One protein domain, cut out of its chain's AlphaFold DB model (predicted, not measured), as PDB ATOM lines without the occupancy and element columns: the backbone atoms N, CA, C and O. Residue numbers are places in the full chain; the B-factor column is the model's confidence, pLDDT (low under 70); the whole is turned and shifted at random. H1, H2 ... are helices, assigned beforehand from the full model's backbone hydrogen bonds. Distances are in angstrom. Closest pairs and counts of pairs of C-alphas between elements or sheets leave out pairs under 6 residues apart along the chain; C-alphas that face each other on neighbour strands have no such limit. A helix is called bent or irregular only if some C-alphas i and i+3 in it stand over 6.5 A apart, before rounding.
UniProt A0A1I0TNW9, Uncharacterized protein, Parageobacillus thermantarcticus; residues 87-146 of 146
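This is residues 87 to 146 of the 146 residues of an uncharacterized protein of Parageobacillus thermantarcticus (UniProt A0A1I0TNW9). A long, kinked helix, H1, makes much of the length of a loose, open hook; beyond its far end the chain folds back through a short helix, H2, and then a third, H3, whose last part, residues 137 to 142, sticks out together with the tail, residues 143 to 146. At the other end, before H1, residues 87 to 100 form a stretch with no named element that extends the long axis. The printed part has 60 residues with three named helices, in the order H1, H2, H3, and no named strand; the class is all helix. The whole is loose, with a radius of gyration of the C-alphas of 13.4 A, and spans 37 by 31 by 18 A.

H1, residues 101 to 118, has a kink of 58 degrees near residue 108 and is irregular, with C-alphas 106 and 109 at 7.8 A from each other. H2, residues 120 to 128, is irregular too, with C-alphas 121 and 124 at 7.1 A. H1 and H2 are close but not clearly touching; their closest C-alphas, those of Leu 116 and Glu 123, are 6.6 A apart. Their lines stand at a steep tilt of 49 degrees, opposite ways. H3, residues 132 to 142, touches H2 only at the corner by their link, where the closest C-alphas, those of Val 126 and Trp 132, are 5.0 A apart. H2 and H3 run opposite ways at a steep tilt of 48 degrees. H1 and H3 are near each other, with no pair of C-alphas within 8 A but 5 pairs within 10 A. In H3 every O i to N i+4 pair is within hydrogen-bond range; in H1 12 of 14 are, and in H2 3 of 5.

H1 runs 23.6 A from C-alpha 101 at (-2.937, -25.896, -9.600) to C-alpha 118 at (-24.845, -18.182, -13.827). H2, residues 120 to 128, measures 14.4 A from first to last C-alpha. H3, residues 132 to 142, measures 15.6 A and ends with C-alpha 142 at (-23.058, -15.829, 1.331).

The two C-alphas farthest apart are those of Ile 92 and Glu 124, 38.4 A. The printed part has no cut and ends at residue 146, the chain's last. The links from H1 to H2 and from H2 to H3 are tight, with 1 and 3 residues. Residues 137 to 146, of which 137 to 142 belong to H3, stand free. The mean pLDDT of the printed part is 75.5, and residues 122 to 146 are under 70 in this predicted model.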
ATOM      1  N   ALA A  87      -7.044 -36.622 -11.526       90.69
ATOM      2  CA  ALA A  87      -8.200 -37.281 -10.927       90.69
ATOM      3  C   ALA A  87      -7.806 -38.615 -10.274       90.69
ATOM      4  O   ALA A  87      -8.195 -38.881  -9.140       90.69
ATOM      5  N   GLN A  88      -6.976 -39.419 -10.944       90.69
ATOM      6  CA  GLN A  88      -6.485 -40.694 -10.426       90.69
ATOM      7  C   GLN A  88      -5.599 -40.502  -9.189       90.69
ATOM      8  O   GLN A  88      -5.780 -41.194  -8.187       90.69
ATOM      9  N   GLN A  89      -4.679 -39.533  -9.219       88.44
ATOM     10  CA  GLN A  89      -3.809 -39.217  -8.080       88.44
ATOM     11  C   GLN A  89      -4.590 -38.752  -6.841       88.44
ATOM     12  O   GLN A  89      -4.139 -38.947  -5.711       88.44
ATOM     13  N   GLN A  90      -5.759 -38.138  -7.043       87.12
ATOM     14  CA  GLN A  90      -6.588 -37.589  -5.970       87.12
ATOM     15  C   GLN A  90      -7.837 -38.420  -5.663       87.12
ATOM     16  O   GLN A  90      -8.631 -38.005  -4.826       87.12
ATOM     17  N   TYR A  91      -7.997 -39.597  -6.271       84.44
ATOM     18  CA  TYR A  91      -9.227 -40.393  -6.197       84.44
ATOM     19  C   TYR A  91      -9.687 -40.706  -4.761       84.44
ATOM     20  O   TYR A  91     -10.877 -40.686  -4.470       84.44
ATOM     21  N   ILE A  92      -8.741 -40.954  -3.849       88.31
ATOM     22  CA  ILE A  92      -9.014 -41.250  -2.430       88.31
ATOM     23  C   ILE A  92      -8.937 -40.018  -1.518       88.31
ATOM     24  O   ILE A  92      -9.118 -40.125  -0.306       88.31
ATOM     25  N   GLN A  93      -8.603 -38.851  -2.068       87.69
ATOM     26  CA  GLN A  93      -8.471 -37.626  -1.291       87.69
ATOM     27  C   GLN A  93      -9.839 -36.963  -1.132       87.69
ATOM     28  O   GLN A  93     -10.636 -36.902  -2.058       87.69
ATOM     29  N   THR A  94     -10.085 -36.374   0.035       87.88
ATOM     30  CA  THR A  94     -11.300 -35.580   0.294       87.88
ATOM     31  C   THR A  94     -11.202 -34.150  -0.242       87.88
ATOM     32  O   THR A  94     -12.165 -33.386  -0.187       87.88
ATOM     33  N   THR A  95     -10.029 -33.763  -0.752       89.00
ATOM     34  CA  THR A  95      -9.804 -32.425  -1.298       89.00
ATOM     35  C   THR A  95     -10.383 -32.337  -2.710       89.00
ATOM     36  O   THR A  95     -10.012 -33.149  -3.556       89.00
ATOM     37  N   PRO A  96     -11.215 -31.322  -3.022       89.44
ATOM     38  CA  PRO A  96     -11.722 -31.132  -4.374       89.44
ATOM     39  C   PRO A  96     -10.594 -31.014  -5.401       89.44
ATOM     40  O   PRO A  96      -9.647 -30.251  -5.200       89.44
ATOM     41  N   LEU A  97     -10.751 -31.692  -6.539       89.81
ATOM     42  CA  LEU A  97      -9.786 -31.724  -7.646       89.81
ATOM     43  C   LEU A  97      -9.419 -30.318  -8.158       89.81
ATOM     44  O   LEU A  97      -8.274 -30.050  -8.515       89.81
ATOM     45  N   TRP A  98     -10.352 -29.363  -8.065       89.38
ATOM     46  CA  TRP A  98     -10.113 -27.944  -8.357       89.38
ATOM     47  C   TRP A  98      -9.030 -27.292  -7.480       89.38
ATOM     48  O   TRP A  98      -8.575 -26.196  -7.775       89.38
ATOM     49  N   LYS A  99      -8.594 -27.885  -6.366       88.88
ATOM     50  CA  LYS A  99      -7.476 -27.337  -5.573       88.88
ATOM     51  C   LYS A  99      -6.113 -27.623  -6.201       88.88
ATOM     52  O   LYS A  99      -5.149 -26.951  -5.842       88.88
ATOM     53  N   ASN A 100      -6.034 -28.558  -7.143       91.44
ATOM     54  CA  ASN A 100      -4.817 -28.836  -7.887       91.44
ATOM     55  C   ASN A 100      -4.491 -27.664  -8.842       91.44
ATOM     56  O   ASN A 100      -5.320 -27.335  -9.693       91.44
ATOM     57  N   PRO A 101      -3.302 -27.031  -8.748       91.75
ATOM     58  CA  PRO A 101      -2.937 -25.896  -9.600       91.75
ATOM     59  C   PRO A 101      -2.964 -26.202 -11.101       91.75
ATOM     60  O   PRO A 101      -3.291 -25.321 -11.898       91.75
ATOM     61  N   TYR A 102      -2.641 -27.440 -11.488       93.06
ATOM     62  CA  TYR A 102      -2.709 -27.877 -12.879       93.06
ATOM     63  C   TYR A 102      -4.157 -27.873 -13.376       93.06
ATOM     64  O   TYR A 102      -4.455 -27.254 -14.394       93.06
ATOM     65  N   VAL A 103      -5.065 -28.478 -12.602       93.31
ATOM     66  CA  VAL A 103      -6.502 -28.518 -12.914       93.31
ATOM     67  C   VAL A 103      -7.087 -27.112 -12.965       93.31
ATOM     68  O   VAL A 103      -7.793 -26.784 -13.915       93.31
ATOM     69  N   GLN A 104      -6.746 -26.249 -12.000       92.12
ATOM     70  CA  GLN A 104      -7.174 -24.847 -12.030       92.12
ATOM     71  C   GLN A 104      -6.766 -24.180 -13.330       92.12
ATOM     72  O   GLN A 104      -7.604 -23.590 -13.995       92.12
ATOM     73  N   LYS A 105      -5.492 -24.287 -13.714       93.25
ATOM     74  CA  LYS A 105      -4.995 -23.662 -14.940       93.25
ATOM     75  C   LYS A 105      -5.699 -24.210 -16.185       93.25
ATOM     76  O   LYS A 105      -6.026 -23.429 -17.074       93.25
ATOM     77  N   ALA A 106      -5.938 -25.520 -16.241       93.06
ATOM     78  CA  ALA A 106      -6.595 -26.176 -17.370       93.06
ATOM     79  C   ALA A 106      -8.065 -25.752 -17.525       93.06
ATOM     80  O   ALA A 106      -8.563 -25.606 -18.640       93.06
ATOM     81  N   TRP A 107      -8.769 -25.540 -16.411       94.19
ATOM     82  CA  TRP A 107     -10.218 -25.334 -16.399       94.19
ATOM     83  C   TRP A 107     -10.653 -23.897 -16.042       94.19
ATOM     84  O   TRP A 107     -11.837 -23.582 -16.149       94.19
ATOM     85  N   GLU A 108      -9.729 -22.998 -15.676       91.81
ATOM     86  CA  GLU A 108      -9.988 -21.604 -15.256       91.81
ATOM     87  C   GLU A 108     -10.899 -20.846 -16.212       91.81
ATOM     88  O   GLU A 108     -11.904 -20.279 -15.785       91.81
ATOM     89  N   ASN A 109     -10.585 -20.869 -17.505       90.12
ATOM     90  CA  ASN A 109     -11.375 -20.137 -18.488       90.12
ATOM     91  C   ASN A 109     -12.806 -20.676 -18.591       90.12
ATOM     92  O   ASN A 109     -13.744 -19.887 -18.642       90.12
ATOM     93  N   VAL A 110     -12.979 -21.998 -18.573       91.88
ATOM     94  CA  VAL A 110     -14.297 -22.638 -18.694       91.88
ATOM     95  C   VAL A 110     -15.144 -22.359 -17.458       91.88
ATOM     96  O   VAL A 110     -16.281 -21.915 -17.578       91.88
ATOM     97  N   PHE A 111     -14.568 -22.510 -16.266       91.06
ATOM     98  CA  PHE A 111     -15.255 -22.189 -15.014       91.06
ATOM     99  C   PHE A 111     -15.609 -20.707 -14.921       91.06
ATOM    100  O   PHE A 111     -16.676 -20.363 -14.417       91.06
ATOM    101  N   ARG A 112     -14.749 -19.816 -15.428       88.44
ATOM    102  CA  ARG A 112     -15.062 -18.388 -15.508       88.44
ATOM    103  C   ARG A 112     -16.273 -18.134 -16.406       88.44
ATOM    104  O   ARG A 112     -17.145 -17.371 -16.006       88.44
ATOM    105  N   LEU A 113     -16.341 -18.769 -17.579       89.50
ATOM    106  CA  LEU A 113     -17.485 -18.647 -18.491       89.50
ATOM    107  C   LEU A 113     -18.773 -19.178 -17.852       89.50
ATOM    108  O   LEU A 113     -19.779 -18.477 -17.854       89.50
ATOM    109  N   MET A 114     -18.725 -20.352 -17.216       90.56
ATOM    110  CA  MET A 114     -19.866 -20.920 -16.482       90.56
ATOM    111  C   MET A 114     -20.320 -20.018 -15.328       90.56
ATOM    112  O   MET A 114     -21.512 -19.852 -15.088       90.56
ATOM    113  N   MET A 115     -19.379 -19.397 -14.617       89.06
ATOM    114  CA  MET A 115     -19.695 -18.473 -13.529       89.06
ATOM    115  C   MET A 115     -20.378 -17.206 -14.054       89.06
ATOM    116  O   MET A 115     -21.371 -16.775 -13.478       89.06
ATOM    117  N   LEU A 116     -19.883 -16.632 -15.154       88.81
ATOM    118  CA  LEU A 116     -20.513 -15.474 -15.795       88.81
ATOM    119  C   LEU A 116     -21.893 -15.813 -16.369       88.81
ATOM    120  O   LEU A 116     -22.793 -14.987 -16.274       88.81
ATOM    121  N   HIS A 117     -22.078 -17.027 -16.891       90.69
ATOM    122  CA  HIS A 117     -23.384 -17.530 -17.329       90.69
ATOM    123  C   HIS A 117     -24.392 -17.571 -16.174       90.69
ATOM    124  O   HIS A 117     -25.489 -17.034 -16.292       90.69
ATOM    125  N   LEU A 118     -23.995 -18.124 -15.023       89.00
ATOM    126  CA  LEU A 118     -24.845 -18.182 -13.827       89.00
ATOM    127  C   LEU A 118     -25.078 -16.808 -13.175       89.00
ATOM    128  O   LEU A 118     -26.110 -16.581 -12.543       89.00
ATOM    129  N   PHE A 119     -24.108 -15.897 -13.278       87.81
ATOM    130  CA  PHE A 119     -24.113 -14.607 -12.585       87.81
ATOM    131  C   PHE A 119     -23.693 -13.451 -13.513       87.81
ATOM    132  O   PHE A 119     -22.661 -12.815 -13.272       87.81
ATOM    133  N   PRO A 120     -24.500 -13.113 -14.535       77.69
ATOM    134  CA  PRO A 120     -24.114 -12.151 -15.574       77.69
ATOM    135  C   PRO A 120     -23.849 -10.742 -15.024       77.69
ATOM    136  O   PRO A 120     -22.940 -10.046 -15.460       77.69
ATOM    137  N   TYR A 121     -24.555 -10.342 -13.964       75.50
ATOM    138  CA  TYR A 121     -24.370  -9.048 -13.295       75.50
ATOM    139  C   TYR A 121     -23.019  -8.898 -12.568       75.50
ATOM    140  O   TYR A 121     -22.703  -7.821 -12.060       75.50
ATOM    141  N   LYS A 122     -22.211  -9.962 -12.480       67.94
ATOM    142  CA  LYS A 122     -20.883  -9.926 -11.848       67.94
ATOM    143  C   LYS A 122     -19.748  -9.654 -12.825       67.94
ATOM    144  O   LYS A 122     -18.597  -9.626 -12.396       67.94
ATOM    145  N   GLU A 123     -20.040  -9.411 -14.097       62.81
ATOM    146  CA  GLU A 123     -19.024  -9.086 -15.101       62.81
ATOM    147  C   GLU A 123     -18.197  -7.844 -14.715       62.81
ATOM    148  O   GLU A 123     -16.968  -7.840 -14.830       62.81
ATOM    149  N   GLU A 124     -18.830  -6.831 -14.115       60.22
ATOM    150  CA  GLU A 124     -18.126  -5.667 -13.556       60.22
ATOM    151  C   GLU A 124     -17.197  -6.015 -12.385       60.22
ATOM    152  O   GLU A 124     -16.141  -5.406 -12.220       60.22
ATOM    153  N   LEU A 125     -17.568  -6.998 -11.561       56.91
ATOM    154  CA  LEU A 125     -16.741  -7.437 -10.439       56.91
ATOM    155  C   LEU A 125     -15.545  -8.255 -10.950       56.91
ATOM    156  O   LEU A 125     -14.420  -8.030 -10.515       56.91
ATOM    157  N   VAL A 126     -15.752  -9.143 -11.927       57.22
ATOM    158  CA  VAL A 126     -14.678  -9.940 -12.551       57.22
ATOM    159  C   VAL A 126     -13.683  -9.069 -13.322       57.22
ATOM    160  O   VAL A 126     -12.492  -9.369 -13.324       57.22
ATOM    161  N   SER A 127     -14.148  -7.996 -13.965       57.72
ATOM    162  CA  SER A 127     -13.292  -7.077 -14.729       57.72
ATOM    163  C   SER A 127     -12.512  -6.094 -13.848       57.72
ATOM    164  O   SER A 127     -11.366  -5.775 -14.167       57.72
ATOM    165  N   LYS A 128     -13.084  -5.635 -12.723       51.56
ATOM    166  CA  LYS A 128     -12.417  -4.714 -11.778       51.56
ATOM    167  C   LYS A 128     -11.472  -5.431 -10.809       51.56
ATOM    168  O   LYS A 128     -10.445  -4.871 -10.419       51.56
ATOM    169  N   GLU A 129     -11.771  -6.669 -10.422       52.88
ATOM    170  CA  GLU A 129     -10.929  -7.458  -9.523       52.88
ATOM    171  C   GLU A 129     -10.028  -8.408 -10.327       52.88
ATOM    172  O   GLU A 129     -10.468  -9.445 -10.817       52.88
ATOM    173  N   LYS A 130      -8.710  -8.133 -10.366       55.59
ATOM    174  CA  LYS A 130      -7.688  -9.054 -10.932       55.59
ATOM    175  C   LYS A 130      -7.746 -10.475 -10.343       55.59
ATOM    176  O   LYS A 130      -7.103 -11.384 -10.857       55.59
ATOM    177  N   ASN A 131      -8.478 -10.666  -9.246       64.19
ATOM    178  CA  ASN A 131      -8.614 -11.919  -8.529       64.19
ATOM    179  C   ASN A 131     -10.094 -12.295  -8.337       64.19
ATOM    180  O   ASN A 131     -10.579 -12.387  -7.208       64.19
ATOM    181  N   TRP A 132     -10.798 -12.556  -9.445       64.56
ATOM    182  CA  TRP A 132     -12.184 -13.056  -9.494       64.56
ATOM    183  C   TRP A 132     -12.460 -14.256  -8.565       64.56
ATOM    184  O   TRP A 132     -13.587 -14.500  -8.134       64.56
ATOM    185  N   ARG A 133     -11.407 -14.976  -8.168       62.59
ATOM    186  CA  ARG A 133     -11.446 -16.086  -7.210       62.59
ATOM    187  C   ARG A 133     -11.920 -15.651  -5.814       62.59
ATOM    188  O   ARG A 133     -12.598 -16.425  -5.141       62.59
ATOM    189  N   LYS A 134     -11.628 -14.413  -5.385       64.81
ATOM    190  CA  LYS A 134     -12.149 -13.846  -4.122       64.81
ATOM    191  C   LYS A 134     -13.657 -13.594  -4.183       64.81
ATOM    192  O   LYS A 134     -14.341 -13.781  -3.178       64.81
ATOM    193  N   ILE A 135     -14.182 -13.241  -5.357       65.81
ATOM    194  CA  ILE A 135     -15.624 -13.062  -5.588       65.81
ATOM    195  C   ILE A 135     -16.344 -14.400  -5.459       65.81
ATOM    196  O   ILE A 135     -17.392 -14.461  -4.822       65.81
ATOM    197  N   LEU A 136     -15.770 -15.477  -6.002       63.16
ATOM    198  CA  LEU A 136     -16.312 -16.832  -5.871       63.16
ATOM    199  C   LEU A 136     -16.391 -17.283  -4.414       63.16
ATOM    200  O   LEU A 136     -17.450 -17.715  -3.970       63.16
ATOM    201  N   GLN A 137     -15.302 -17.126  -3.655       63.53
ATOM    202  CA  GLN A 137     -15.284 -17.481  -2.233       63.53
ATOM    203  C   GLN A 137     -16.316 -16.680  -1.437       63.53
ATOM    204  O   GLN A 137     -17.085 -17.279  -0.693       63.53
ATOM    205  N   LYS A 138     -16.400 -15.360  -1.658       62.81
ATOM    206  CA  LYS A 138     -17.425 -14.513  -1.031       62.81
ATOM    207  C   LYS A 138     -18.837 -14.939  -1.424       62.81
ATOM    208  O   LYS A 138     -19.686 -15.092  -0.557       62.81
ATOM    209  N   THR A 139     -19.088 -15.171  -2.708       60.41
ATOM    210  CA  THR A 139     -20.415 -15.556  -3.213       60.41
ATOM    211  C   THR A 139     -20.875 -16.878  -2.609       60.41
ATOM    212  O   THR A 139     -21.993 -16.960  -2.118       60.41
ATOM    213  N   LEU A 140     -20.007 -17.891  -2.606       56.22
ATOM    214  CA  LEU A 140     -20.324 -19.210  -2.062       56.22
ATOM    215  C   LEU A 140     -20.455 -19.192  -0.531       56.22
ATOM    216  O   LEU A 140     -21.232 -19.968   0.005       56.22
ATOM    217  N   SER A 141     -19.762 -18.284   0.168       53.84
ATOM    218  CA  SER A 141     -19.925 -18.089   1.619       53.84
ATOM    219  C   SER A 141     -21.187 -17.318   2.024       53.84
ATOM    220  O   SER A 141     -21.538 -17.316   3.199       53.84
ATOM    221  N   ILE A 142     -21.854 -16.641   1.079       48.88
ATOM    222  CA  ILE A 142     -23.058 -15.829   1.331       48.88
ATOM    223  C   ILE A 142     -24.343 -16.618   1.051       48.88
ATOM    224  O   ILE A 142     -25.405 -16.212   1.506       48.88
ATOM    225  N   ILE A 143     -24.275 -17.750   0.343       40.84
ATOM    226  CA  ILE A 143     -25.432 -18.630   0.158       40.84
ATOM    227  C   ILE A 143     -25.574 -19.456   1.444       40.84
ATOM    228  O   ILE A 143     -24.744 -20.339   1.672       40.84
ATOM    229  N   PRO A 144     -26.573 -19.195   2.311       36.38
ATOM    230  CA  PRO A 144     -26.835 -20.117   3.396       36.38
ATOM    231  C   PRO A 144     -27.293 -21.420   2.743       36.38
ATOM    232  O   PRO A 144     -28.251 -21.417   1.971       36.38
ATOM    233  N   PHE A 145     -26.599 -22.520   3.027       35.41
ATOM    234  CA  PHE A 145     -27.182 -23.843   2.840       35.41
ATOM    235  C   PHE A 145     -28.460 -23.863   3.690       35.41
ATOM    236  O   PHE A 145     -28.389 -23.880   4.920       35.41
ATOM    237  N   ARG A 146     -29.606 -23.720   3.031       34.84
ATOM    238  CA  ARG A 146     -30.931 -23.974   3.586       34.84
ATOM    239  C   ARG A 146     -31.448 -25.252   2.964       34.84
ATOM    240  O   ARG A 146     -31.240 -25.403   1.739       34.84
TER     241      ARG A 146